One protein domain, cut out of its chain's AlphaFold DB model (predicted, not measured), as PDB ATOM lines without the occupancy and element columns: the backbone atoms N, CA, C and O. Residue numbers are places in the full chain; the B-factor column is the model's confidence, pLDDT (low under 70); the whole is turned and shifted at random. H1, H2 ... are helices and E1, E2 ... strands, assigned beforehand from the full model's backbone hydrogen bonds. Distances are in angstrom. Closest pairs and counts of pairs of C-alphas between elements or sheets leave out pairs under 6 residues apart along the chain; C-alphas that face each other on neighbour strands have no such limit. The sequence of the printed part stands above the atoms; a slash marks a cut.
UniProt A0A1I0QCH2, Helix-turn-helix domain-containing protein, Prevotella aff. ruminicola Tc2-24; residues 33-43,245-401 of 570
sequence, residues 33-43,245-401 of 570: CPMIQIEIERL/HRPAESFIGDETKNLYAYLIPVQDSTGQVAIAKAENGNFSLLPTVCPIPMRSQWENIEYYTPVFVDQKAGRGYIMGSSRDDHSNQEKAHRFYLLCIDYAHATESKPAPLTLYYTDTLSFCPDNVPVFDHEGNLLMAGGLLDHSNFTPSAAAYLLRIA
ATOM      1  N   CYS A  33     -18.992  19.159  -2.327       91.38
ATOM      2  CA  CYS A  33     -17.695  19.814  -2.137       91.38
ATOM      3  C   CYS A  33     -17.739  20.705  -0.874       91.38
ATOM      4  O   CYS A  33     -18.576  21.618  -0.823       91.38
ATOM      5  N   PRO A  34     -16.906  20.443   0.153       93.69
ATOM      6  CA  PRO A  34     -16.828  21.279   1.345       93.69
ATOM      7  C   PRO A  34     -16.486  22.723   0.976       93.69
ATOM      8  O   PRO A  34     -15.610  22.954   0.144       93.69
ATOM      9  N   MET A  35     -17.163  23.684   1.611       92.75
ATOM     10  CA  MET A  35     -16.873  25.108   1.448       92.75
ATOM     11  C   MET A  35     -16.260  25.674   2.724       92.75
ATOM     12  O   MET A  35     -16.825  25.483   3.801       92.75
ATOM     13  N   ILE A  36     -15.129  26.368   2.604       93.19
ATOM     14  CA  ILE A  36     -14.379  26.909   3.744       93.19
ATOM     15  C   ILE A  36     -14.045  28.376   3.475       93.19
ATOM     16  O   ILE A  36     -13.510  28.713   2.423       93.19
ATOM     17  N   GLN A  37     -14.343  29.256   4.428       92.12
ATOM     18  CA  GLN A  37     -13.906  30.646   4.336       92.12
ATOM     19  C   GLN A  37     -12.396  30.727   4.564       92.12
ATOM     20  O   GLN A  37     -11.895  30.147   5.527       92.12
ATOM     21  N   ILE A  38     -11.684  31.440   3.695       90.75
ATOM     22  CA  ILE A  38     -10.257  31.725   3.878       90.75
ATOM     23  C   ILE A  38     -10.052  33.097   4.492       90.75
ATOM     24  O   ILE A  38     -10.784  34.046   4.206       90.75
ATOM     25  N   GLU A  39      -9.028  33.183   5.331       88.19
ATOM     26  CA  GLU A  39      -8.553  34.449   5.858       88.19
ATOM     27  C   GLU A  39      -7.752  35.171   4.775       88.19
ATOM     28  O   GLU A  39      -6.863  34.593   4.139       88.19
ATOM     29  N   ILE A  40      -8.090  36.440   4.573       89.88
ATOM     30  CA  ILE A  40      -7.381  37.331   3.671       89.88
ATOM     31  C   ILE A  40      -6.793  38.491   4.463       89.88
ATOM     32  O   ILE A  40      -7.484  39.178   5.212       89.88
ATOM     33  N   GLU A  41      -5.505  38.713   4.268       92.00
ATOM     34  CA  GLU A  41      -4.747  39.795   4.868       92.00
ATOM     35  C   GLU A  41      -4.389  40.804   3.773       92.00
ATOM     36  O   GLU A  41      -3.828  40.444   2.736       92.00
ATOM     37  N   ARG A  42      -4.736  42.079   3.982       92.50
ATOM     38  CA  ARG A  42      -4.290  43.174   3.114       92.50
ATOM     39  C   ARG A  42      -2.846  43.508   3.477       92.50
ATOM     40  O   ARG A  42      -2.566  43.891   4.610       92.50
ATOM     41  N   LEU A  43      -1.954  43.378   2.506       94.50
ATOM     42  CA  LEU A  43      -0.565  43.805   2.623       94.50
ATOM     43  C   LEU A  43      -0.452  45.309   2.314       94.50
ATOM     44  O   LEU A  43      -1.385  45.890   1.751       94.50
ATOM     45  N   HIS A 245      -0.813  32.916 -18.034       76.00
ATOM     46  CA  HIS A 245      -0.435  31.546 -17.705       76.00
ATOM     47  C   HIS A 245       1.083  31.359 -17.751       76.00
ATOM     48  O   HIS A 245       1.736  31.719 -18.729       76.00
ATOM     49  N   ARG A 246       1.623  30.709 -16.714       87.25
ATOM     50  CA  ARG A 246       3.003  30.222 -16.678       87.25
ATOM     51  C   ARG A 246       2.996  28.694 -16.642       87.25
ATOM     52  O   ARG A 246       2.619  28.119 -15.620       87.25
ATOM     53  N   PRO A 247       3.437  28.017 -17.717       86.56
ATOM     54  CA  PRO A 247       3.257  26.571 -17.848       86.56
ATOM     55  C   PRO A 247       3.895  25.722 -16.751       86.56
ATOM     56  O   PRO A 247       3.406  24.635 -16.440       86.56
ATOM     57  N   ALA A 248       4.960  26.221 -16.125       88.94
ATOM     58  CA  ALA A 248       5.608  25.540 -15.013       88.94
ATOM     59  C   ALA A 248       4.699  25.395 -13.776       88.94
ATOM     60  O   ALA A 248       4.866  24.445 -13.016       88.94
ATOM     61  N   GLU A 249       3.721  26.284 -13.577       90.50
ATOM     62  CA  GLU A 249       2.893  26.303 -12.361       90.50
ATOM     63  C   GLU A 249       1.859  25.178 -12.312       90.50
ATOM     64  O   GLU A 249       1.404  24.813 -11.231       90.50
ATOM     65  N   SER A 250       1.514  24.584 -13.456       94.25
ATOM     66  CA  SER A 250       0.589  23.446 -13.537       94.25
ATOM     67  C   SER A 250       1.270  22.087 -13.347       94.25
ATOM     68  O   SER A 250       0.599  21.052 -13.389       94.25
ATOM     69  N   PHE A 251       2.594  22.061 -13.180       96.31
ATOM     70  CA  PHE A 251       3.388  20.839 -13.125       96.31
ATOM     71  C   PHE A 251       3.173  20.077 -11.806       96.31
ATOM     72  O   PHE A 251       3.350  20.623 -10.720       96.31
ATOM     73  N   ILE A 252       2.849  18.787 -11.895       96.25
ATOM     74  CA  ILE A 252       2.714  17.837 -10.770       96.25
ATOM     75  C   ILE A 252       3.689  16.648 -10.884       96.25
ATOM     76  O   ILE A 252       3.563  15.660 -10.162       96.25
ATOM     77  N   GLY A 253       4.595  16.694 -11.863       94.31
ATOM     78  CA  GLY A 253       5.504  15.602 -12.196       94.31
ATOM     79  C   GLY A 253       6.762  15.524 -11.325       94.31
ATOM     80  O   GLY A 253       6.950  16.276 -10.374       94.31
ATOM     81  N   ASP A 254       7.649  14.603 -11.697       93.62
ATOM     82  CA  ASP A 254       8.961  14.391 -11.088       93.62
ATOM     83  C   ASP A 254      10.002  14.192 -12.199       93.62
ATOM     84  O   ASP A 254      10.122  13.114 -12.794       93.62
ATOM     85  N   GLU A 255      10.764  15.250 -12.481       91.31
ATOM     86  CA  GLU A 255      11.796  15.274 -13.527       91.31
ATOM     87  C   GLU A 255      12.879  14.211 -13.288       91.31
ATOM     88  O   GLU A 255      13.398  13.619 -14.234       91.31
ATOM     89  N   THR A 256      13.181  13.893 -12.023       91.94
ATOM     90  CA  THR A 256      14.202  12.888 -11.679       91.94
ATOM     91  C   THR A 256      13.780  11.476 -12.082       91.94
ATOM     92  O   THR A 256      14.626  10.610 -12.316       91.94
ATOM     93  N   LYS A 257      12.468  11.257 -12.213       93.75
ATOM     94  CA  LYS A 257      11.852  10.002 -12.645       93.75
ATOM     95  C   LYS A 257      11.371  10.038 -14.096       93.75
ATOM     96  O   LYS A 257      10.762   9.067 -14.537       93.75
ATOM     97  N   ASN A 258      11.644  11.114 -14.842       92.88
ATOM     98  CA  ASN A 258      11.091  11.359 -16.181       92.88
ATOM     99  C   ASN A 258       9.555  11.293 -16.213       92.88
ATOM    100  O   ASN A 258       8.967  10.803 -17.178       92.88
ATOM    101  N   LEU A 259       8.907  11.731 -15.134       94.50
ATOM    102  CA  LEU A 259       7.459  11.817 -15.053       94.50
ATOM    103  C   LEU A 259       7.054  13.261 -15.323       94.50
ATOM    104  O   LEU A 259       7.149  14.098 -14.426       94.50
ATOM    105  N   TYR A 260       6.593  13.558 -16.535       96.75
ATOM    106  CA  TYR A 260       6.120  14.894 -16.880       96.75
ATOM    107  C   TYR A 260       4.603  14.940 -16.813       96.75
ATOM    108  O   TYR A 260       3.922  14.512 -17.743       96.75
ATOM    109  N   ALA A 261       4.074  15.429 -15.693       96.75
ATOM    110  CA  ALA A 261       2.642  15.445 -15.447       96.75
ATOM    111  C   ALA A 261       2.131  16.848 -15.102       96.75
ATOM    112  O   ALA A 261       2.821  17.600 -14.416       96.75
ATOM    113  N   TYR A 262       0.928  17.185 -15.567       97.56
ATOM    114  CA  TYR A 262       0.298  18.498 -15.396       97.56
ATOM    115  C   TYR A 262      -1.201  18.360 -15.143       97.56
ATOM    116  O   TYR A 262      -1.827  17.400 -15.599       97.56
ATOM    117  N   LEU A 263      -1.780  19.341 -14.455       97.19
ATOM    118  CA  LEU A 263      -3.227  19.485 -14.300       97.19
ATOM    119  C   LEU A 263      -3.726  20.670 -15.121       97.19
ATOM    120  O   LEU A 263      -3.114  21.730 -15.113       97.19
ATOM    121  N   ILE A 264      -4.833  20.492 -15.834       95.94
ATOM    122  CA  ILE A 264      -5.363  21.496 -16.761       95.94
ATOM    123  C   ILE A 264      -6.874  21.578 -16.562       95.94
ATOM    124  O   ILE A 264      -7.546  20.543 -16.608       95.94
ATOM    125  N   PRO A 265      -7.445  22.770 -16.341       95.81
ATOM    126  CA  PRO A 265      -8.880  22.896 -16.216       95.81
ATOM    127  C   PRO A 265      -9.525  22.803 -17.599       95.81
ATOM    128  O   PRO A 265      -9.104  23.454 -18.558       95.81
ATOM    129  N   VAL A 266     -10.561  21.981 -17.695       96.12
ATOM    130  CA  VAL A 266     -11.315  21.763 -18.926       96.12
ATOM    131  C   VAL A 266     -12.805  21.882 -18.665       96.12
ATOM    132  O   VAL A 266     -13.267  21.727 -17.537       96.12
ATOM    133  N   GLN A 267     -13.569  22.146 -19.711       95.19
ATOM    134  CA  GLN A 267     -15.009  22.299 -19.650       95.19
ATOM    135  C   GLN A 267     -15.668  21.508 -20.773       95.19
ATOM    136  O   GLN A 267     -15.174  21.499 -21.901       95.19
ATOM    137  N   ASP A 268     -16.775  20.844 -20.472       94.94
ATOM    138  CA  ASP A 268     -17.575  20.170 -21.492       94.94
ATOM    139  C   ASP A 268     -18.549  21.136 -22.195       94.94
ATOM    140  O   ASP A 268     -18.649  22.328 -21.880       94.94
ATOM    141  N   SER A 269     -19.305  20.614 -23.160       93.06
ATOM    142  CA  SER A 269     -20.313  21.374 -23.910       93.06
ATOM    143  C   SER A 269     -21.492  21.871 -23.063       93.06
ATOM    144  O   SER A 269     -22.219  22.759 -23.502       93.06
ATOM    145  N   THR A 270     -21.686  21.332 -21.854       93.94
ATOM    146  CA  THR A 270     -22.733  21.761 -20.912       93.94
ATOM    147  C   THR A 270     -22.276  22.902 -20.004       93.94
ATOM    148  O   THR A 270     -23.094  23.513 -19.317       93.94
ATOM    149  N   GLY A 271     -20.977  23.210 -20.008       91.81
ATOM    150  CA  GLY A 271     -20.366  24.183 -19.114       91.81
ATOM    151  C   GLY A 271     -19.834  23.578 -17.810       91.81
ATOM    152  O   GLY A 271     -19.337  24.326 -16.964       91.81
ATOM    153  N   GLN A 272     -19.897  22.256 -17.625       95.44
ATOM    154  CA  GLN A 272     -19.353  21.600 -16.439       95.44
ATOM    155  C   GLN A 272     -17.826  21.570 -16.513       95.44
ATOM    156  O   GLN A 272     -17.245  21.072 -17.476       95.44
ATOM    157  N   VAL A 273     -17.176  22.082 -15.466       96.69
ATOM    158  CA  VAL A 273     -15.715  22.061 -15.342       96.69
ATOM    159  C   VAL A 273     -15.245  20.712 -14.796       96.69
ATOM    160  O   VAL A 273     -15.884  20.127 -13.916       96.69
ATOM    161  N   ALA A 274     -14.121  20.232 -15.316       97.19
ATOM    162  CA  ALA A 274     -13.370  19.070 -14.862       97.19
ATOM    163  C   ALA A 274     -11.861  19.371 -14.910       97.19
ATOM    164  O   ALA A 274     -11.437  20.422 -15.392       97.19
ATOM    165  N   ILE A 275     -11.044  18.441 -14.411       97.38
ATOM    166  CA  ILE A 275      -9.582  18.535 -14.479       97.38
ATOM    167  C   ILE A 275      -9.070  17.468 -15.433       97.38
ATOM    168  O   ILE A 275      -9.310  16.280 -15.221       97.38
ATOM    169  N   ALA A 276      -8.343  17.879 -16.462       96.62
ATOM    170  CA  ALA A 276      -7.535  16.986 -17.268       96.62
ATOM    171  C   ALA A 276      -6.168  16.789 -16.600       96.62
ATOM    172  O   ALA A 276      -5.540  17.745 -16.147       96.62
ATOM    173  N   LYS A 277      -5.699  15.544 -16.557       96.31
ATOM    174  CA  LYS A 277      -4.325  15.181 -16.230       96.31
ATOM    175  C   LYS A 277      -3.595  14.892 -17.537       96.31
ATOM    176  O   LYS A 277      -3.989  13.987 -18.271       96.31
ATOM    177  N   ALA A 278      -2.543  15.650 -17.815       96.31
ATOM    178  CA  ALA A 278      -1.595  15.333 -18.874       96.31
ATOM    179  C   ALA A 278      -0.417  14.577 -18.257       96.31
ATOM    180  O   ALA A 278       0.138  15.053 -17.275       96.31
ATOM    181  N   GLU A 279      -0.029  13.427 -18.799       95.44
ATOM    182  CA  GLU A 279       1.122  12.642 -18.348       95.44
ATOM    183  C   GLU A 279       1.919  12.153 -19.558       95.44
ATOM    184  O   GLU A 279       1.423  11.377 -20.376       95.44
ATOM    185  N   ASN A 280       3.154  12.643 -19.697       93.69
ATOM    186  CA  ASN A 280       4.053  12.360 -20.820       93.69
ATOM    187  C   ASN A 280       3.374  12.553 -22.194       93.69
ATOM    188  O   ASN A 280       3.589  11.782 -23.125       93.69
ATOM    189  N   GLY A 281       2.513  13.571 -22.307       90.44
ATOM    190  CA  GLY A 281       1.751  13.892 -23.520       90.44
ATOM    191  C   GLY A 281       0.413  13.160 -23.680       90.44
ATOM    192  O   GLY A 281      -0.344  13.500 -24.585       90.44
ATOM    193  N   ASN A 282       0.076  12.207 -22.805       94.06
ATOM    194  CA  ASN A 282      -1.232  11.550 -22.800       94.06
ATOM    195  C   ASN A 282      -2.208  12.290 -21.889       94.06
ATOM    196  O   ASN A 282      -1.846  12.673 -20.781       94.06
ATOM    197  N   PHE A 283      -3.456  12.442 -22.326       96.31
ATOM    198  CA  PHE A 283      -4.473  13.198 -21.601       96.31
ATOM    199  C   PHE A 283      -5.600  12.286 -21.121       96.31
ATOM    200  O   PHE A 283      -6.132  11.480 -21.883       96.31
ATOM    201  N   SER A 284      -6.000  12.453 -19.866       95.31
ATOM    202  CA  SER A 284      -7.169  11.802 -19.272       95.31
ATOM    203  C   SER A 284      -7.875  12.754 -18.310       95.31
ATOM    204  O   SER A 284      -7.324  13.784 -17.930       95.31
ATOM    205  N   LEU A 285      -9.110  12.444 -17.915       95.94
ATOM    206  CA  LEU A 285      -9.777  13.185 -16.844       95.94
ATOM    207  C   LEU A 285      -9.316  12.656 -15.487       95.94
ATOM    208  O   LEU A 285      -9.304  11.446 -15.262       95.94
ATOM    209  N   LEU A 286      -8.987  13.564 -14.573       95.75
ATOM    210  CA  LEU A 286      -8.725  13.245 -13.177       95.75
ATOM    211  C   LEU A 286     -10.068  13.001 -12.463       95.75
ATOM    212  O   LEU A 286     -10.880  13.927 -12.378       95.75
ATOM    213  N   PRO A 287     -10.322  11.797 -11.918       94.31
ATOM    214  CA  PRO A 287     -11.538  11.545 -11.155       94.31
ATOM    215  C   PRO A 287     -11.562  12.402  -9.888       94.31
ATOM    216  O   PRO A 287     -10.579  12.438  -9.149       94.31
ATOM    217  N   THR A 288     -12.693  13.038  -9.590       94.81
ATOM    218  CA  THR A 288     -12.910  13.824  -8.365       94.81
ATOM    219  C   THR A 288     -14.022  13.209  -7.517       94.81
ATOM    220  O   THR A 288     -14.937  12.573  -8.042       94.81
ATOM    221  N   VAL A 289     -13.964  13.382  -6.192       94.06
ATOM    222  CA  VAL A 289     -14.969  12.811  -5.259       94.06
ATOM    223  C   VAL A 289     -16.386  13.339  -5.507       94.06
ATOM    224  O   VAL A 289     -17.377  12.686  -5.188       94.06
ATOM    225  N   CYS A 290     -16.482  14.523  -6.107       93.31
ATOM    226  CA  CYS A 290     -17.722  15.147  -6.531       93.31
ATOM    227  C   CYS A 290     -17.484  16.022  -7.771       93.31
ATOM    228  O   CYS A 290     -16.335  16.390  -8.037       93.31
ATOM    229  N   PRO A 291     -18.532  16.365  -8.544       95.25
ATOM    230  CA  PRO A 291     -18.408  17.337  -9.626       95.25
ATOM    231  C   PRO A 291     -17.874  18.675  -9.111       95.25
ATOM    232  O   PRO A 291     -18.230  19.104  -8.010       95.25
ATOM    233  N   ILE A 292     -17.058  19.351  -9.922       96.50
ATOM    234  CA  ILE A 292     -16.567  20.687  -9.583       96.50
ATOM    235  C   ILE A 292     -17.767  21.632  -9.427       96.50
ATOM    236  O   ILE A 292     -18.614  21.694 -10.326       96.50
ATOM    237  N   PRO A 293     -17.877  22.350  -8.295       95.31
ATOM    238  CA  PRO A 293     -19.001  23.236  -8.047       95.31
ATOM    239  C   PRO A 293     -18.977  24.419  -9.017       95.31
ATOM    240  O   PRO A 293     -18.035  25.205  -9.022       95.31
ATOM    241  N   MET A 294     -20.051  24.566  -9.793       94.44
ATOM    242  CA  MET A 294     -20.277  25.706 -10.698       94.44
ATOM    243  C   MET A 294     -21.144  26.804 -10.065       94.44
ATOM    244  O   MET A 294     -21.445  27.821 -10.687       94.44
ATOM    245  N   ARG A 295     -21.599  26.589  -8.827       91.69
ATOM    246  CA  ARG A 295     -22.483  27.497  -8.097       91.69
ATOM    247  C   ARG A 295     -22.226  27.398  -6.598       91.69
ATOM    248  O   ARG A 295     -22.120  26.295  -6.057       91.69
ATOM    249  N   SER A 296     -22.155  28.545  -5.936       89.56
ATOM    250  CA  SER A 296     -22.091  28.670  -4.482       89.56
ATOM    251  C   SER A 296     -23.494  28.863  -3.889       89.56
ATOM    252  O   SER A 296     -24.508  28.821  -4.585       89.56
ATOM    253  N   GLN A 297     -23.581  29.087  -2.577       86.94
ATOM    254  CA  GLN A 297     -24.853  29.460  -1.948       86.94
ATOM    255  C   GLN A 297     -25.328  30.881  -2.298       86.94
ATOM    256  O   GLN A 297     -26.477  31.210  -2.016       86.94
ATOM    257  N   TRP A 298     -24.473  31.703  -2.914       88.31
ATOM    258  CA  TRP A 298     -24.778  33.088  -3.275       88.31
ATOM    259  C   TRP A 298     -24.939  33.278  -4.785       88.31
ATOM    260  O   TRP A 298     -25.869  33.951  -5.218       88.31
ATOM    261  N   GLU A 299     -24.069  32.665  -5.589       88.50
ATOM    262  CA  GLU A 299     -23.885  33.043  -6.994       88.50
ATOM    263  C   GLU A 299     -23.279  31.918  -7.844       88.50
ATOM    264  O   GLU A 299     -22.875  30.871  -7.331       88.50
ATOM    265  N   ASN A 300     -23.253  32.119  -9.163       90.88
ATOM    266  CA  ASN A 300     -22.540  31.234 -10.083       90.88
ATOM    267  C   ASN A 300     -21.033  31.491  -9.990       90.88
ATOM    268  O   ASN A 300     -20.612  32.633  -9.820       90.88
ATOM    269  N   ILE A 301     -20.249  30.423 -10.122       91.69
ATOM    270  CA  ILE A 301     -18.790  30.472 -10.068       91.69
ATOM    271  C   ILE A 301     -18.256  30.330 -11.488       91.69
ATOM    272  O   ILE A 301     -18.578  29.360 -12.177       91.69
ATOM    273  N   GLU A 302     -17.419  31.272 -11.900       90.00
ATOM    274  CA  GLU A 302     -16.658  31.202 -13.139       90.00
ATOM    275  C   GLU A 302     -15.175  31.071 -12.817       90.00
ATOM    276  O   GLU A 302     -14.623  31.895 -12.095       90.00
ATOM    277  N   TYR A 303     -14.550  30.011 -13.323       91.81
ATOM    278  CA  TYR A 303     -13.129  29.739 -13.137       91.81
ATOM    279  C   TYR A 303     -12.332  30.312 -14.310       91.81
ATOM    280  O   TYR A 303     -12.724  30.102 -15.457       91.81
ATOM    281  N   TYR A 304     -11.226  31.002 -14.029       87.12
ATOM    282  CA  TYR A 304     -10.513  31.808 -15.037       87.12
ATOM    283  C   TYR A 304      -8.983  31.665 -15.019       87.12
ATOM    284  O   TYR A 304      -8.300  32.264 -15.848       87.12
ATOM    285  N   THR A 305      -8.413  30.883 -14.098       89.50
ATOM    286  CA  THR A 305      -6.963  30.623 -14.072       89.50
ATOM    287  C   THR A 305      -6.632  29.242 -14.631       89.50
ATOM    288  O   THR A 305      -7.472  28.335 -14.570       89.50
ATOM    289  N   PRO A 306      -5.389  29.012 -15.093       91.69
ATOM    290  CA  PRO A 306      -4.857  27.655 -15.149       91.69
ATOM    291  C   PRO A 306      -4.864  27.013 -13.750       91.69
ATOM    292  O   PRO A 306      -5.080  27.685 -12.733       91.69
ATOM    293  N   VAL A 307      -4.603  25.704 -13.688       94.88
ATOM    294  CA  VAL A 307      -4.306  25.066 -12.400       94.88
ATOM    295  C   VAL A 307      -2.899  25.479 -11.984       94.88
ATOM    296  O   VAL A 307      -1.954  25.226 -12.724       94.88
ATOM    297  N   PHE A 308      -2.744  26.067 -10.804       94.38
ATOM    298  CA  PHE A 308      -1.439  26.332 -10.192       94.38
ATOM    299  C   PHE A 308      -1.240  25.422  -8.980       94.38
ATOM    300  O   PHE A 308      -2.194  25.089  -8.271       94.38
ATOM    301  N   VAL A 309      -0.017  24.943  -8.777       95.06
ATOM    302  CA  VAL A 309       0.256  23.773  -7.937       95.06
ATOM    303  C   VAL A 309       1.170  24.111  -6.764       95.06
ATOM    304  O   VAL A 309       2.291  24.576  -6.947       95.06
ATOM    305  N   ASP A 310       0.735  23.742  -5.559       94.06
ATOM    306  CA  ASP A 310       1.627  23.516  -4.424       94.06
ATOM    307  C   ASP A 310       2.087  22.051  -4.463       94.06
ATOM    308  O   ASP A 310       1.385  21.126  -4.032       94.06
ATOM    309  N   GLN A 311       3.278  21.829  -5.021       91.44
ATOM    310  CA  GLN A 311       3.849  20.486  -5.152       91.44
ATOM    311  C   GLN A 311       4.167  19.855  -3.797       91.44
ATOM    312  O   GLN A 311       4.041  18.642  -3.635       91.44
ATOM    313  N   LYS A 312       4.549  20.666  -2.805       90.69
ATOM    314  CA  LYS A 312       4.908  20.192  -1.465       90.69
ATOM    315  C   LYS A 312       3.679  19.666  -0.731       90.69
ATOM    316  O   LYS A 312       3.774  18.656  -0.034       90.69
ATOM    317  N   ALA A 313       2.537  20.333  -0.892       91.38
ATOM    318  CA  ALA A 313       1.268  19.886  -0.325       91.38
ATOM    319  C   ALA A 313       0.545  18.838  -1.186       91.38
ATOM    320  O   ALA A 313      -0.399  18.216  -0.697       91.38
ATOM    321  N   GLY A 314       0.955  18.639  -2.443       94.19
ATOM    322  CA  GLY A 314       0.274  17.727  -3.357       94.19
ATOM    323  C   GLY A 314      -1.093  18.246  -3.807       94.19
ATOM    324  O   GLY A 314      -2.034  17.460  -3.955       94.19
ATOM    325  N   ARG A 315      -1.227  19.574  -3.960       95.44
ATOM    326  CA  ARG A 315      -2.505  20.258  -4.220       95.44
ATOM    327  C   ARG A 315      -2.436  21.186  -5.421       95.44
ATOM    328  O   ARG A 315      -1.483  21.939  -5.578       95.44
ATOM    329  N   GLY A 316      -3.451  21.107  -6.272       96.06
ATOM    330  CA  GLY A 316      -3.674  22.025  -7.384       96.06
ATOM    331  C   GLY A 316      -4.809  22.980  -7.053       96.06
ATOM    332  O   GLY A 316      -5.729  22.615  -6.321       96.06
ATOM    333  N   TYR A 317      -4.757  24.187  -7.593       95.94
ATOM    334  CA  TYR A 317      -5.722  25.231  -7.300       95.94
ATOM    335  C   TYR A 317      -6.199  25.920  -8.570       95.94
ATOM    336  O   TYR A 317      -5.422  26.115  -9.499       95.94
ATOM    337  N   ILE A 318      -7.478  26.286  -8.601       94.31
ATOM    338  CA  ILE A 318      -8.071  27.105  -9.661       94.31
ATOM    339  C   ILE A 318      -8.829  28.244  -9.000       94.31
ATOM    340  O   ILE A 318      -9.656  28.001  -8.113       94.31
ATOM    341  N   MET A 319      -8.575  29.476  -9.433       91.50
ATOM    342  CA  MET A 319      -9.380  30.609  -9.006       91.50
ATOM    343  C   MET A 319     -10.638  30.735  -9.848       91.50
ATOM    344  O   MET A 319     -10.642  30.528 -11.064       91.50
ATOM    345  N   GLY A 320     -11.701  31.129  -9.166       90.38
ATOM    346  CA  GLY A 320     -12.898  31.636  -9.787       90.38
ATOM    347  C   GLY A 320     -13.421  32.870  -9.077       90.38
ATOM    348  O   GLY A 320     -12.978  33.238  -7.988       90.38
ATOM    349  N   SER A 321     -14.384  33.517  -9.703       87.50
ATOM    350  CA  SER A 321     -15.104  34.657  -9.149       87.50
ATOM    351  C   SER A 321     -16.592  34.501  -9.409       87.50
ATOM    352  O   SER A 321     -17.041  33.589 -10.113       87.50
ATOM    353  N   SER A 322     -17.369  35.394  -8.815       80.56
ATOM    354  CA  SER A 322     -18.741  35.601  -9.240       80.56
ATOM    355  C   SER A 322     -18.790  36.035 -10.707       80.56
ATOM    356  O   SER A 322     -18.030  36.906 -11.130       80.56
ATOM    357  N   ARG A 323     -19.669  35.402 -11.490       63.28
ATOM    358  CA  ARG A 323     -19.955  35.795 -12.878       63.28
ATOM    359  C   ARG A 323     -20.911  36.988 -12.888       63.28
ATOM    360  O   ARG A 323     -21.981  36.879 -12.290       63.28
ATOM    361  N   ASP A 324     -20.580  38.060 -13.608       53.97
ATOM    362  CA  ASP A 324     -21.547  39.117 -13.941       53.97
ATOM    363  C   ASP A 324     -21.557  39.368 -15.462       53.97
ATOM    364  O   ASP A 324     -20.744  40.106 -16.015       53.97
ATOM    365  N   ASP A 325     -22.492  38.712 -16.158       42.22
ATOM    366  CA  ASP A 325     -22.778  38.948 -17.578       42.22
ATOM    367  C   ASP A 325     -23.471  40.322 -17.728       42.22
ATOM    368  O   ASP A 325     -24.693  40.380 -17.770       42.22
ATOM    369  N   HIS A 326     -22.729  41.428 -17.867       36.97
ATOM    370  CA  HIS A 326     -23.227  42.738 -18.363       36.97
ATOM    371  C   HIS A 326     -23.561  43.873 -17.369       36.97
ATOM    372  O   HIS A 326     -24.360  44.744 -17.726       36.97
ATOM    373  N   SER A 327     -22.946  43.986 -16.185       39.12
ATOM    374  CA  SER A 327     -23.110  45.210 -15.372       39.12
ATOM    375  C   SER A 327     -21.808  46.012 -15.220       39.12
ATOM    376  O   SER A 327     -20.870  45.600 -14.554       39.12
ATOM    377  N   ASN A 328     -21.763  47.189 -15.861       40.22
ATOM    378  CA  ASN A 328     -20.728  48.237 -15.763       40.22
ATOM    379  C   ASN A 328     -20.648  48.874 -14.349       40.22
ATOM    380  O   ASN A 328     -20.495  50.086 -14.220       40.22
ATOM    381  N   GLN A 329     -20.845  48.109 -13.275       43.25
ATOM    382  CA  GLN A 329     -20.805  48.633 -11.913       43.25
ATOM    383  C   GLN A 329     -19.645  48.034 -11.127       43.25
ATOM    384  O   GLN A 329     -19.506  46.818 -11.056       43.25
ATOM    385  N   GLU A 330     -18.870  48.920 -10.497       51.09
ATOM    386  CA  GLU A 330     -17.901  48.646  -9.431       51.09
ATOM    387  C   GLU A 330     -18.564  47.838  -8.299       51.09
ATOM    388  O   GLU A 330     -19.071  48.393  -7.320       51.09
ATOM    389  N   LYS A 331     -18.627  46.512  -8.425       58.94
ATOM    390  CA  LYS A 331     -19.136  45.637  -7.369       58.94
ATOM    391  C   LYS A 331     -17.999  44.820  -6.793       58.94
ATOM    392  O   LYS A 331     -17.141  44.320  -7.501       58.94
ATOM    393  N   ALA A 332     -17.998  44.695  -5.472       67.94
ATOM    394  CA  ALA A 332     -17.059  43.831  -4.786       67.94
ATOM    395  C   ALA A 332     -17.341  42.364  -5.165       67.94
ATOM    396  O   ALA A 332     -18.478  41.900  -5.051       67.94
ATOM    397  N   HIS A 333     -16.312  41.632  -5.591       76.75
ATOM    398  CA  HIS A 333     -16.415  40.244  -6.035       76.75
ATOM    399  C   HIS A 333     -16.023  39.284  -4.929       76.75
ATOM    400  O   HIS A 333     -15.058  39.509  -4.197       76.75
ATOM    401  N   ARG A 334     -16.749  38.171  -4.823       88.12
ATOM    402  CA  ARG A 334     -16.286  37.042  -4.026       88.12
ATOM    403  C   ARG A 334     -15.325  36.214  -4.860       88.12
ATOM    404  O   ARG A 334     -15.679  35.787  -5.959       88.12
ATOM    405  N   PHE A 335     -14.145  35.946  -4.316       89.62
ATOM    406  CA  PHE A 335     -13.221  35.005  -4.924       89.62
ATOM    407  C   PHE A 335     -13.448  33.613  -4.369       89.62
ATOM    408  O   PHE A 335     -13.683  33.416  -3.174       89.62
ATOM    409  N   TYR A 336     -13.359  32.654  -5.274       92.88
ATOM    410  CA  TYR A 336     -13.401  31.236  -5.006       92.88
ATOM    411  C   TYR A 336     -12.056  30.635  -5.368       92.88
ATOM    412  O   TYR A 336     -11.447  30.998  -6.370       92.88
ATOM    413  N   LEU A 337     -11.606  29.687  -4.565       94.44
ATOM    414  CA  LEU A 337     -10.381  28.955  -4.819       94.44
ATOM    415  C   LEU A 337     -10.684  27.469  -4.659       94.44
ATOM    416  O   LEU A 337     -10.835  26.960  -3.549       94.44
ATOM    417  N   LEU A 338     -10.820  26.773  -5.784       96.19
ATOM    418  CA  LEU A 338     -11.021  25.332  -5.791       96.19
ATOM    419  C   LEU A 338      -9.680  24.643  -5.564       96.19
ATOM    420  O   LEU A 338      -8.795  24.736  -6.404       96.19
ATOM    421  N   CYS A 339      -9.556  23.920  -4.461       96.44
ATOM    422  CA  CYS A 339      -8.428  23.054  -4.152       96.44
ATOM    423  C   CYS A 339      -8.714  21.620  -4.605       96.44
ATOM    424  O   CYS A 339      -9.763  21.054  -4.289       96.44
ATOM    425  N   ILE A 340      -7.742  21.031  -5.296       96.75
ATOM    426  CA  ILE A 340      -7.736  19.673  -5.837       96.75
ATOM    427  C   ILE A 340      -6.593  18.921  -5.155       96.75
ATOM    428  O   ILE A 340      -5.422  19.170  -5.443       96.75
ATOM    429  N   ASP A 341      -6.914  18.005  -4.245       95.44
ATOM    430  CA  ASP A 341      -5.909  17.179  -3.573       95.44
ATOM    431  C   ASP A 341      -5.535  15.983  -4.463       95.44
ATOM    432  O   ASP A 341      -6.110  14.893  -4.376       95.44
ATOM    433  N   TYR A 342      -4.610  16.217  -5.395       94.06
ATOM    434  CA  TYR A 342      -4.228  15.222  -6.395       94.06
ATOM    435  C   TYR A 342      -3.280  14.157  -5.838       94.06
ATOM    436  O   TYR A 342      -3.239  13.055  -6.380       94.06
ATOM    437  N   ALA A 343      -2.532  14.435  -4.765       89.38
ATOM    438  CA  ALA A 343      -1.614  13.456  -4.178       89.38
ATOM    439  C   ALA A 343      -2.343  12.257  -3.553       89.38
ATOM    440  O   ALA A 343      -1.798  11.154  -3.501       89.38
ATOM    441  N   HIS A 344      -3.586  12.449  -3.109       81.38
ATOM    442  CA  HIS A 344      -4.437  11.370  -2.606       81.38
ATOM    443  C   HIS A 344      -5.269  10.679  -3.693       81.38
ATOM    444  O   HIS A 344      -6.023   9.755  -3.367       81.38
ATOM    445  N   ALA A 345      -5.150  11.116  -4.951       81.50
ATOM    446  CA  ALA A 345      -5.878  10.545  -6.069       81.50
ATOM    447  C   ALA A 345      -5.165   9.299  -6.615       81.50
ATOM    448  O   ALA A 345      -3.971   9.311  -6.913       81.50
ATOM    449  N   THR A 346      -5.915   8.217  -6.787       77.00
ATOM    450  CA  THR A 346      -5.494   6.998  -7.488       77.00
ATOM    451  C   THR A 346      -6.605   6.560  -8.440       77.00
ATOM    452  O   THR A 346      -7.719   7.078  -8.378       77.00
ATOM    453  N   GLU A 347      -6.352   5.567  -9.296       72.69
ATOM    454  CA  GLU A 347      -7.397   5.009 -10.172       72.69
ATOM    455  C   GLU A 347      -8.645   4.544  -9.399       72.69
ATOM    456  O   GLU A 347      -9.762   4.632  -9.903       72.69
ATOM    457  N   SER A 348      -8.470   4.084  -8.156       80.19
ATOM    458  CA  SER A 348      -9.547   3.601  -7.287       80.19
ATOM    459  C   SER A 348     -10.039   4.624  -6.259       80.19
ATOM    460  O   SER A 348     -11.039   4.372  -5.585       80.19
ATOM    461  N   LYS A 349      -9.360   5.769  -6.118       89.56
ATOM    462  CA  LYS A 349      -9.682   6.806  -5.134       89.56
ATOM    463  C   LYS A 349      -9.688   8.184  -5.804       89.56
ATOM    464  O   LYS A 349      -8.619   8.728  -6.063       89.56
ATOM    465  N   PRO A 350     -10.866   8.772  -6.065       93.94
ATOM    466  CA  PRO A 350     -10.962  10.097  -6.671       93.94
ATOM    467  C   PRO A 350     -10.316  11.199  -5.817       93.94
ATOM    468  O   PRO A 350     -10.271  11.096  -4.590       93.94
ATOM    469  N   ALA A 351      -9.866  12.275  -6.464       94.88
ATOM    470  CA  ALA A 351      -9.266  13.442  -5.826       94.88
ATOM    471  C   ALA A 351     -10.283  14.170  -4.924       94.88
ATOM    472  O   ALA A 351     -11.353  14.572  -5.411       94.88
ATOM    473  N   PRO A 352      -9.983  14.365  -3.626       95.44
ATOM    474  CA  PRO A 352     -10.762  15.240  -2.763       95.44
ATOM    475  C   PRO A 352     -10.772  16.676  -3.290       95.44
ATOM    476  O   PRO A 352      -9.747  17.192  -3.740       95.44
ATOM    477  N   LEU A 353     -11.932  17.326  -3.197       95.56
ATOM    478  CA  LEU A 353     -12.101  18.735  -3.543       95.56
ATOM    479  C   LEU A 353     -12.428  19.549  -2.294       95.56
ATOM    480  O   LEU A 353     -13.076  19.058  -1.372       95.56
ATOM    481  N   THR A 354     -11.998  20.805  -2.262       95.44
ATOM    482  CA  THR A 354     -12.431  21.794  -1.265       95.44
ATOM    483  C   THR A 354     -12.559  23.144  -1.950       95.44
ATOM    484  O   THR A 354     -11.639  23.570  -2.637       95.44
ATOM    485  N   LEU A 355     -13.696  23.813  -1.785       95.31
ATOM    486  CA  LEU A 355     -13.935  25.134  -2.350       95.31
ATOM    487  C   LEU A 355     -13.729  26.195  -1.270       95.31
ATOM    488  O   LEU A 355     -14.560  26.378  -0.381       95.31
ATOM    489  N   TYR A 356     -12.624  26.913  -1.354       94.69
ATOM    490  CA  TYR A 356     -12.383  28.058  -0.495       94.69
ATOM    491  C   TYR A 356     -13.096  29.302  -1.032       94.69
ATOM    492  O   TYR A 356     -13.291  29.425  -2.242       94.69
ATOM    493  N   TYR A 357     -13.484  30.222  -0.150       93.00
ATOM    494  CA  TYR A 357     -14.069  31.504  -0.546       93.00
ATOM    495  C   TYR A 357     -13.609  32.656   0.353       93.00
ATOM    496  O   TYR A 357     -13.382  32.469   1.548       93.00
ATOM    497  N   THR A 358     -13.499  33.855  -0.216       90.50
ATOM    498  CA  THR A 358     -13.184  35.096   0.515       90.50
ATOM    499  C   THR A 358     -14.458  35.840   0.916       90.50
ATOM    500  O   THR A 358     -15.548  35.499   0.458       90.50
ATOM    501  N   ASP A 359     -14.347  36.903   1.714       87.06
ATOM    502  CA  ASP A 359     -15.328  37.997   1.663       87.06
ATOM    503  C   ASP A 359     -15.238  38.752   0.328       87.06
ATOM    504  O   ASP A 359     -14.345  38.498  -0.483       87.06
ATOM    505  N   THR A 360     -16.190  39.639   0.042       84.50
ATOM    506  CA  THR A 360     -16.182  40.389  -1.219       84.50
ATOM    507  C   THR A 360     -15.047  41.413  -1.240       84.50
ATOM    508  O   THR A 360     -14.882  42.159  -0.276       84.50
ATOM    509  N   LEU A 361     -14.312  41.491  -2.347       79.00
ATOM    510  CA  LEU A 361     -13.180  42.395  -2.543       79.00
ATOM    511  C   LEU A 361     -13.421  43.298  -3.754       79.00
ATOM    512  O   LEU A 361     -13.909  42.849  -4.787       79.00
ATOM    513  N   SER A 362     -13.055  44.571  -3.634       75.88
ATOM    514  CA  SER A 362     -13.199  45.579  -4.692       75.88
ATOM    515  C   SER A 362     -11.919  45.704  -5.528       75.88
ATOM    516  O   SER A 362     -11.294  46.760  -5.538       75.88
ATOM    517  N   PHE A 363     -11.473  44.603  -6.137       77.31
ATOM    518  CA  PHE A 363     -10.414  44.601  -7.154       77.31
ATOM    519  C   PHE A 363     -10.497  43.325  -8.004       77.31
ATOM    520  O   PHE A 363     -11.080  42.330  -7.569       77.31
ATOM    521  N   CYS A 364      -9.886  43.345  -9.185       75.06
ATOM    522  CA  CYS A 364      -9.752  42.206 -10.083       75.06
ATOM    523  C   CYS A 364      -8.260  41.858 -10.251       75.06
ATOM    524  O   CYS A 364      -7.516  42.668 -10.811       75.06
ATOM    525  N   PRO A 365      -7.786  40.699  -9.753       78.00
ATOM    526  CA  PRO A 365      -6.443  40.230 -10.063       78.00
ATOM    527  C   PRO A 365      -6.375  39.861 -11.549       78.00
ATOM    528  O   PRO A 365      -7.231  39.142 -12.057       78.00
ATOM    529  N   ASP A 366      -5.343  40.333 -12.235       79.75
ATOM    530  CA  ASP A 366      -5.058  40.013 -13.639       79.75
ATOM    531  C   ASP A 366      -4.029  38.879 -13.798       79.75
ATOM    532  O   ASP A 366      -3.828  38.359 -14.894       79.75
ATOM    533  N   ASN A 367      -3.420  38.468 -12.685       84.31
ATOM    534  CA  ASN A 367      -2.356  37.481 -12.606       84.31
ATOM    535  C   ASN A 367      -2.762  36.239 -11.810       84.31
ATOM    536  O   ASN A 367      -3.583  36.292 -10.891       84.31
ATOM    537  N   VAL A 368      -2.108  35.119 -12.122       87.00
ATOM    538  CA  VAL A 368      -2.180  33.902 -11.307       87.00
ATOM    539  C   VAL A 368      -1.460  34.160  -9.972       87.00
ATOM    540  O   VAL A 368      -0.319  34.630  -9.996       87.00
ATOM    541  N   PRO A 369      -2.078  33.873  -8.809       92.00
ATOM    542  CA  PRO A 369      -1.413  34.021  -7.520       92.00
ATOM    543  C   PRO A 369      -0.185  33.125  -7.400       92.00
ATOM    544  O   PRO A 369      -0.131  32.041  -7.978       92.00
ATOM    545  N   VAL A 370       0.760  33.534  -6.559       93.62
ATOM    546  CA  VAL A 370       1.984  32.768  -6.295       93.62
ATOM    547  C   VAL A 370       2.027  32.269  -4.863       93.62
ATOM    548  O   VAL A 370       1.541  32.938  -3.952       93.62
ATOM    549  N   PHE A 371       2.624  31.099  -4.657       93.69
ATOM    550  CA  PHE A 371       2.839  30.561  -3.318       93.69
ATOM    551  C   PHE A 371       4.053  31.202  -2.651       93.69
ATOM    552  O   PHE A 371       5.103  31.350  -3.277       93.69
ATOM    553  N   ASP A 372       3.932  31.508  -1.361       92.50
ATOM    554  CA  ASP A 372       5.096  31.713  -0.505       92.50
ATOM    555  C   ASP A 372       5.685  30.372  -0.016       92.50
ATOM    556  O   ASP A 372       5.182  29.282  -0.300       92.50
ATOM    557  N   HIS A 373       6.772  30.436   0.753       88.81
ATOM    558  CA  HIS A 373       7.429  29.248   1.312       88.81
ATOM    559  C   HIS A 373       6.585  28.480   2.356       88.81
ATOM    560  O   HIS A 373       6.903  27.327   2.682       88.81
ATOM    561  N   GLU A 374       5.532  29.102   2.888       88.62
ATOM    562  CA  GLU A 374       4.578  28.514   3.832       88.62
ATOM    563  C   GLU A 374       3.354  27.907   3.120       88.62
ATOM    564  O   GLU A 374       2.557  27.224   3.763       88.62
ATOM    565  N   GLY A 375       3.216  28.088   1.803       89.62
ATOM    566  CA  GLY A 375       2.065  27.626   1.023       89.62
ATOM    567  C   GLY A 375       0.848  28.556   1.107       89.62
ATOM    568  O   GLY A 375      -0.261  28.148   0.758       89.62
ATOM    569  N   ASN A 376       1.027  29.798   1.567       92.25
ATOM    570  CA  ASN A 376       0.007  30.835   1.434       92.25
ATOM    571  C   ASN A 376       0.038  31.415   0.016       92.25
ATOM    572  O   ASN A 376       1.076  31.403  -0.644       92.25
ATOM    573  N   LEU A 377      -1.086  31.973  -0.438       93.81
ATOM    574  CA  LEU A 377      -1.170  32.614  -1.749       93.81
ATOM    575  C   LEU A 377      -0.985  34.119  -1.657       93.81
ATOM    576  O   LEU A 377      -1.588  34.780  -0.817       93.81
ATOM    577  N   LEU A 378      -0.201  34.659  -2.578       94.19
ATOM    578  CA  LEU A 378       0.086  36.075  -2.702       94.19
ATOM    579  C   LEU A 378      -0.455  36.607  -4.026       94.19
ATOM    580  O   LEU A 378      -0.242  36.016  -5.084       94.19
ATOM    581  N   MET A 379      -1.130  37.749  -3.950       92.81
ATOM    582  CA  MET A 379      -1.603  38.521  -5.098       92.81
ATOM    583  C   MET A 379      -1.147  39.966  -4.951       92.81
ATOM    584  O   MET A 379      -1.128  40.495  -3.839       92.81
ATOM    585  N   ALA A 380      -0.808  40.618  -6.058       94.25
ATOM    586  CA  ALA A 380      -0.467  42.033  -6.071       94.25
ATOM    587  C   ALA A 380      -0.771  42.654  -7.437       94.25
ATOM    588  O   ALA A 380      -0.574  42.002  -8.463       94.25
ATOM    589  N   GLY A 381      -1.218  43.908  -7.430       92.75
ATOM    590  CA  GLY A 381      -1.576  44.663  -8.626       92.75
ATOM    591  C   GLY A 381      -2.951  44.290  -9.184       92.75
ATOM    592  O   GLY A 381      -3.854  43.900  -8.440       92.75
ATOM    593  N   GLY A 382      -3.110  44.435 -10.496       89.38
ATOM    594  CA  GLY A 382      -4.343  44.150 -11.222       89.38
ATOM    595  C   GLY A 382      -5.149  45.409 -11.488       89.38
ATOM    596  O   GLY A 382      -4.601  46.508 -11.539       89.38
ATOM    597  N   LEU A 383      -6.459  45.269 -11.646       85.56
ATOM    598  CA  LEU A 383      -7.361  46.372 -11.978       85.56
ATOM    599  C   LEU A 383      -8.304  46.661 -10.802       85.56
ATOM    600  O   LEU A 383      -8.705  45.755 -10.069       85.56
ATOM    601  N   LEU A 384      -8.635  47.935 -10.579       78.44
ATOM    602  CA  LEU A 384      -9.596  48.330  -9.537       78.44
ATOM    603  C   LEU A 384     -11.046  48.008  -9.924       78.44
ATOM    604  O   LEU A 384     -11.880  47.766  -9.053       78.44
ATOM    605  N   ASP A 385     -11.329  47.974 -11.219       68.94
ATOM    606  CA  ASP A 385     -12.629  47.683 -11.805       68.94
ATOM    607  C   ASP A 385     -12.464  46.773 -13.038       68.94
ATOM    608  O   ASP A 385     -11.370  46.307 -13.353       68.94
ATOM    609  N   HIS A 386     -13.559  46.494 -13.746       62.75
ATOM    610  CA  HIS A 386     -13.513  45.784 -15.029       62.75
ATOM    611  C   HIS A 386     -13.059  46.673 -16.199       62.75
ATOM    612  O   HIS A 386     -13.134  46.253 -17.355       62.75
ATOM    613  N   SER A 387     -12.640  47.915 -15.939       63.44
ATOM    614  CA  SER A 387     -12.040  48.750 -16.968       63.44
ATOM    615  C   SER A 387     -10.569  48.375 -17.105       63.44
ATOM    616  O   SER A 387      -9.851  48.204 -16.124       63.44
ATOM    617  N   ASN A 388     -10.072  48.324 -18.335       64.50
ATOM    618  CA  ASN A 388      -8.649  48.084 -18.570       64.50
ATOM    619  C   ASN A 388      -7.782  49.331 -18.289       64.50
ATOM    620  O   ASN A 388      -6.644  49.400 -18.734       64.50
ATOM    621  N   PHE A 389      -8.327  50.365 -17.640       74.69
ATOM    622  CA  PHE A 389      -7.684  51.676 -17.551       74.69
ATOM    623  C   PHE A 389      -7.133  51.997 -16.171       74.69
ATOM    624  O   PHE A 389      -6.224  52.824 -16.095       74.69
ATOM    625  N   THR A 390      -7.635  51.354 -15.112       86.56
ATOM    626  CA  THR A 390      -7.335  51.754 -13.733       86.56
ATOM    627  C   THR A 390      -6.579  50.666 -12.964       86.56
ATOM    628  O   THR A 390      -7.191  49.868 -12.248       86.56
ATOM    629  N   PRO A 391      -5.237  50.640 -13.063       91.56
ATOM    630  CA  PRO A 391      -4.415  49.737 -12.279       91.56
ATOM    631  C   PRO A 391      -4.539  49.917 -10.767       91.56
ATOM    632  O   PRO A 391      -4.721  51.022 -10.252       91.56
ATOM    633  N   SER A 392      -4.368  48.813 -10.051       91.75
ATOM    634  CA  SER A 392      -4.416  48.716  -8.600       91.75
ATOM    635  C   SER A 392      -3.008  48.614  -8.017       91.75
ATOM    636  O   SER A 392      -2.115  48.009  -8.603       91.75
ATOM    637  N   ALA A 393      -2.803  49.194  -6.835       94.12
ATOM    638  CA  ALA A 393      -1.610  48.963  -6.018       94.12
ATOM    639  C   ALA A 393      -1.844  47.901  -4.930       94.12
ATOM    640  O   ALA A 393      -0.962  47.640  -4.115       94.12
ATOM    641  N   ALA A 394      -3.039  47.311  -4.880       93.06
ATOM    642  CA  ALA A 394      -3.420  46.412  -3.807       93.06
ATOM    643  C   ALA A 394      -2.568  45.140  -3.800       93.06
ATOM    644  O   ALA A 394      -2.283  44.565  -4.849       93.06
ATOM    645  N   ALA A 395      -2.223  44.672  -2.603       94.50
ATOM    646  CA  ALA A 395      -1.560  43.396  -2.399       94.50
ATOM    647  C   ALA A 395      -2.229  42.619  -1.265       94.50
ATOM    648  O   ALA A 395      -2.664  43.196  -0.267       94.50
ATOM    649  N   TYR A 396      -2.320  41.304  -1.416       93.25
ATOM    650  CA  TYR A 396      -3.056  40.436  -0.507       93.25
ATOM    651  C   TYR A 396      -2.325  39.124  -0.261       93.25
ATOM    652  O   TYR A 396      -1.727  38.549  -1.169       93.25
ATOM    653  N   LEU A 397      -2.451  38.638   0.969       93.50
ATOM    654  CA  LEU A 397      -2.034  37.316   1.407       93.50
ATOM    655  C   LEU A 397      -3.281  36.507   1.774       93.50
ATOM    656  O   LEU A 397      -4.068  36.909   2.627       93.50
ATOM    657  N   LEU A 398      -3.470  35.365   1.123       92.44
ATOM    658  CA  LEU A 398      -4.571  34.442   1.360       92.44
ATOM    659  C   LEU A 398      -4.008  33.240   2.109       92.44
ATOM    660  O   LEU A 398      -3.237  32.444   1.562       92.44
ATOM    661  N   ARG A 399      -4.412  33.104   3.370       90.12
ATOM    662  CA  ARG A 399      -3.984  32.001   4.228       90.12
ATOM    663  C   ARG A 399      -4.879  30.808   3.953       90.12
ATOM    664  O   ARG A 399      -6.010  30.717   4.436       90.12
ATOM    665  N   ILE A 400      -4.374  29.881   3.150       83.38
ATOM    666  CA  ILE A 400      -5.034  28.595   2.971       83.38
ATOM    667  C   ILE A 400      -4.745  27.806   4.236       83.38
ATOM    668  O   ILE A 400      -3.592  27.493   4.521       83.38
ATOM    669  N   ALA A 401      -5.789  27.494   5.007       64.12
ATOM    670  CA  ALA A 401      -5.654  26.600   6.142       64.12
ATOM    671  C   ALA A 401      -4.998  25.310   5.639       64.12
ATOM    672  O   ALA A 401      -5.625  24.514   4.933       64.12
TER     673      ALA A 401
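Overview. This is residues 33 to 43 and 245 to 401 of the 570 residues of the protein "Helix-turn-helix domain-containing protein" of Prevotella aff. ruminicola Tc2-24 (UniProt A0A1I0QCH2). A strongly twisted sheet of E1, E6, E7, E8, E9 and E10 runs through the middle, with E8 and E9 at the core; a small sheet of E2, E12 and E11 grows from its E1 edge, where E1 runs on into E2, and folds partly over one face. A second small sheet, E3, E4 and E5, sits beyond the E7 edge, with the short H1 at that junction. The printed part has 168 residues, in the order E1 E2 H1 E3 E4 E5 E6 E7 E8 E9 E10 E11 E12, and is mostly strand, though under half of its residues are in named elements. The large sheet is branched and mixed; the small sheets, in the orders E2 E12 E11 and E3 E4 E5, are antiparallel. The whole is compact, with a radius of gyration of the C-alphas of 16.2 A and spans of 47 by 36 by 28 A.

Along the chain. Find C-alpha 35 at (-16.873, 25.108, 1.448), where E1, residues 35 to 37, begins. After one residue comes E2, residues 39 to 43, and then the cut. Past it, look for H1 at residues 247 to 250. E3, residues 261 to 267, is 19.4 A long, and E4, residues 273 to 279, is 19.5 A; E5 is residues 282 to 285. E6 is residues 301 to 303 and E7 residues 308 to 310. E8, residues 315 to 322, runs 22.9 A from C-alpha 315 at (-2.505, 20.258, -4.220). E9, residues 333 to 341, measures 25.5 A, and E10, residues 353 to 361, 23.7 A. E11 is residues 377 to 380; E12, residues 395 to 399, ends at C-alpha 399, (-3.984, 32.001, 4.228).

Arrangement. Start at the large sheet, where E7 E8 E9 E10 form a meander, each strand the antiparallel neighbour of the one before. E8 has three neighbours: E6, beside residues 319 to 322, and E7, beside residues 315 to 317, lie on one side of it, and E9 on the other side. Look for N 302 and O 321 at 3.0 A between E6 and E8, N 317 and O 308 at 2.8 A in the hairpin E7 and E8, and N 320 and O 336 at 2.8 A in the hairpin E8 and E9. E9 and E10 are a hairpin too, with N 356 and O 337 at 2.8 A. On the other side of E10 is E1, parallel to it, with N 36 and O 355 at 3.0 A. E1 runs on into E2 at 39 degrees. E2 and E12 are antiparallel, with N 41 and O 397 at 2.8 A; E11 and E12 are a hairpin, with N 398 and O 377 at 2.8 A. The closest C-alphas of E2 and E10, those of Ile 40 and Thr 358, are 7.0 A apart. E3 E4 E5 form another meander, with N 262 and O 278 at 2.8 A, then N 277 and O 284 at 2.8 A. The closest C-alphas of E3 and E8, Leu 263 and Gly 316, are 7.4 A apart. H1 stands at this sheet's level, at a height of 3.4 A, and only grazes the large sheet; its closest C-alpha to E7 is Glu 249, 4.8 A from that of Phe 308. H1 is too short for an O i to N i+4 pair, and its one O i to N i+3 pair is not within range.

Size, cuts and confidence. The two C-alphas farthest apart, those of Lys 257 and Gln 329, are 50.6 A apart. Residues 44 to 244 are not printed, and C-alphas 43 and 245 are 23.7 A apart across the cut. The links E5 to E6, E9 to E10, E10 to E11 and E11 to E12 are long. The mean pLDDT of the printed part is 87.9; look for values under 70 at residues 323 to 332, 385 to 388 and 401.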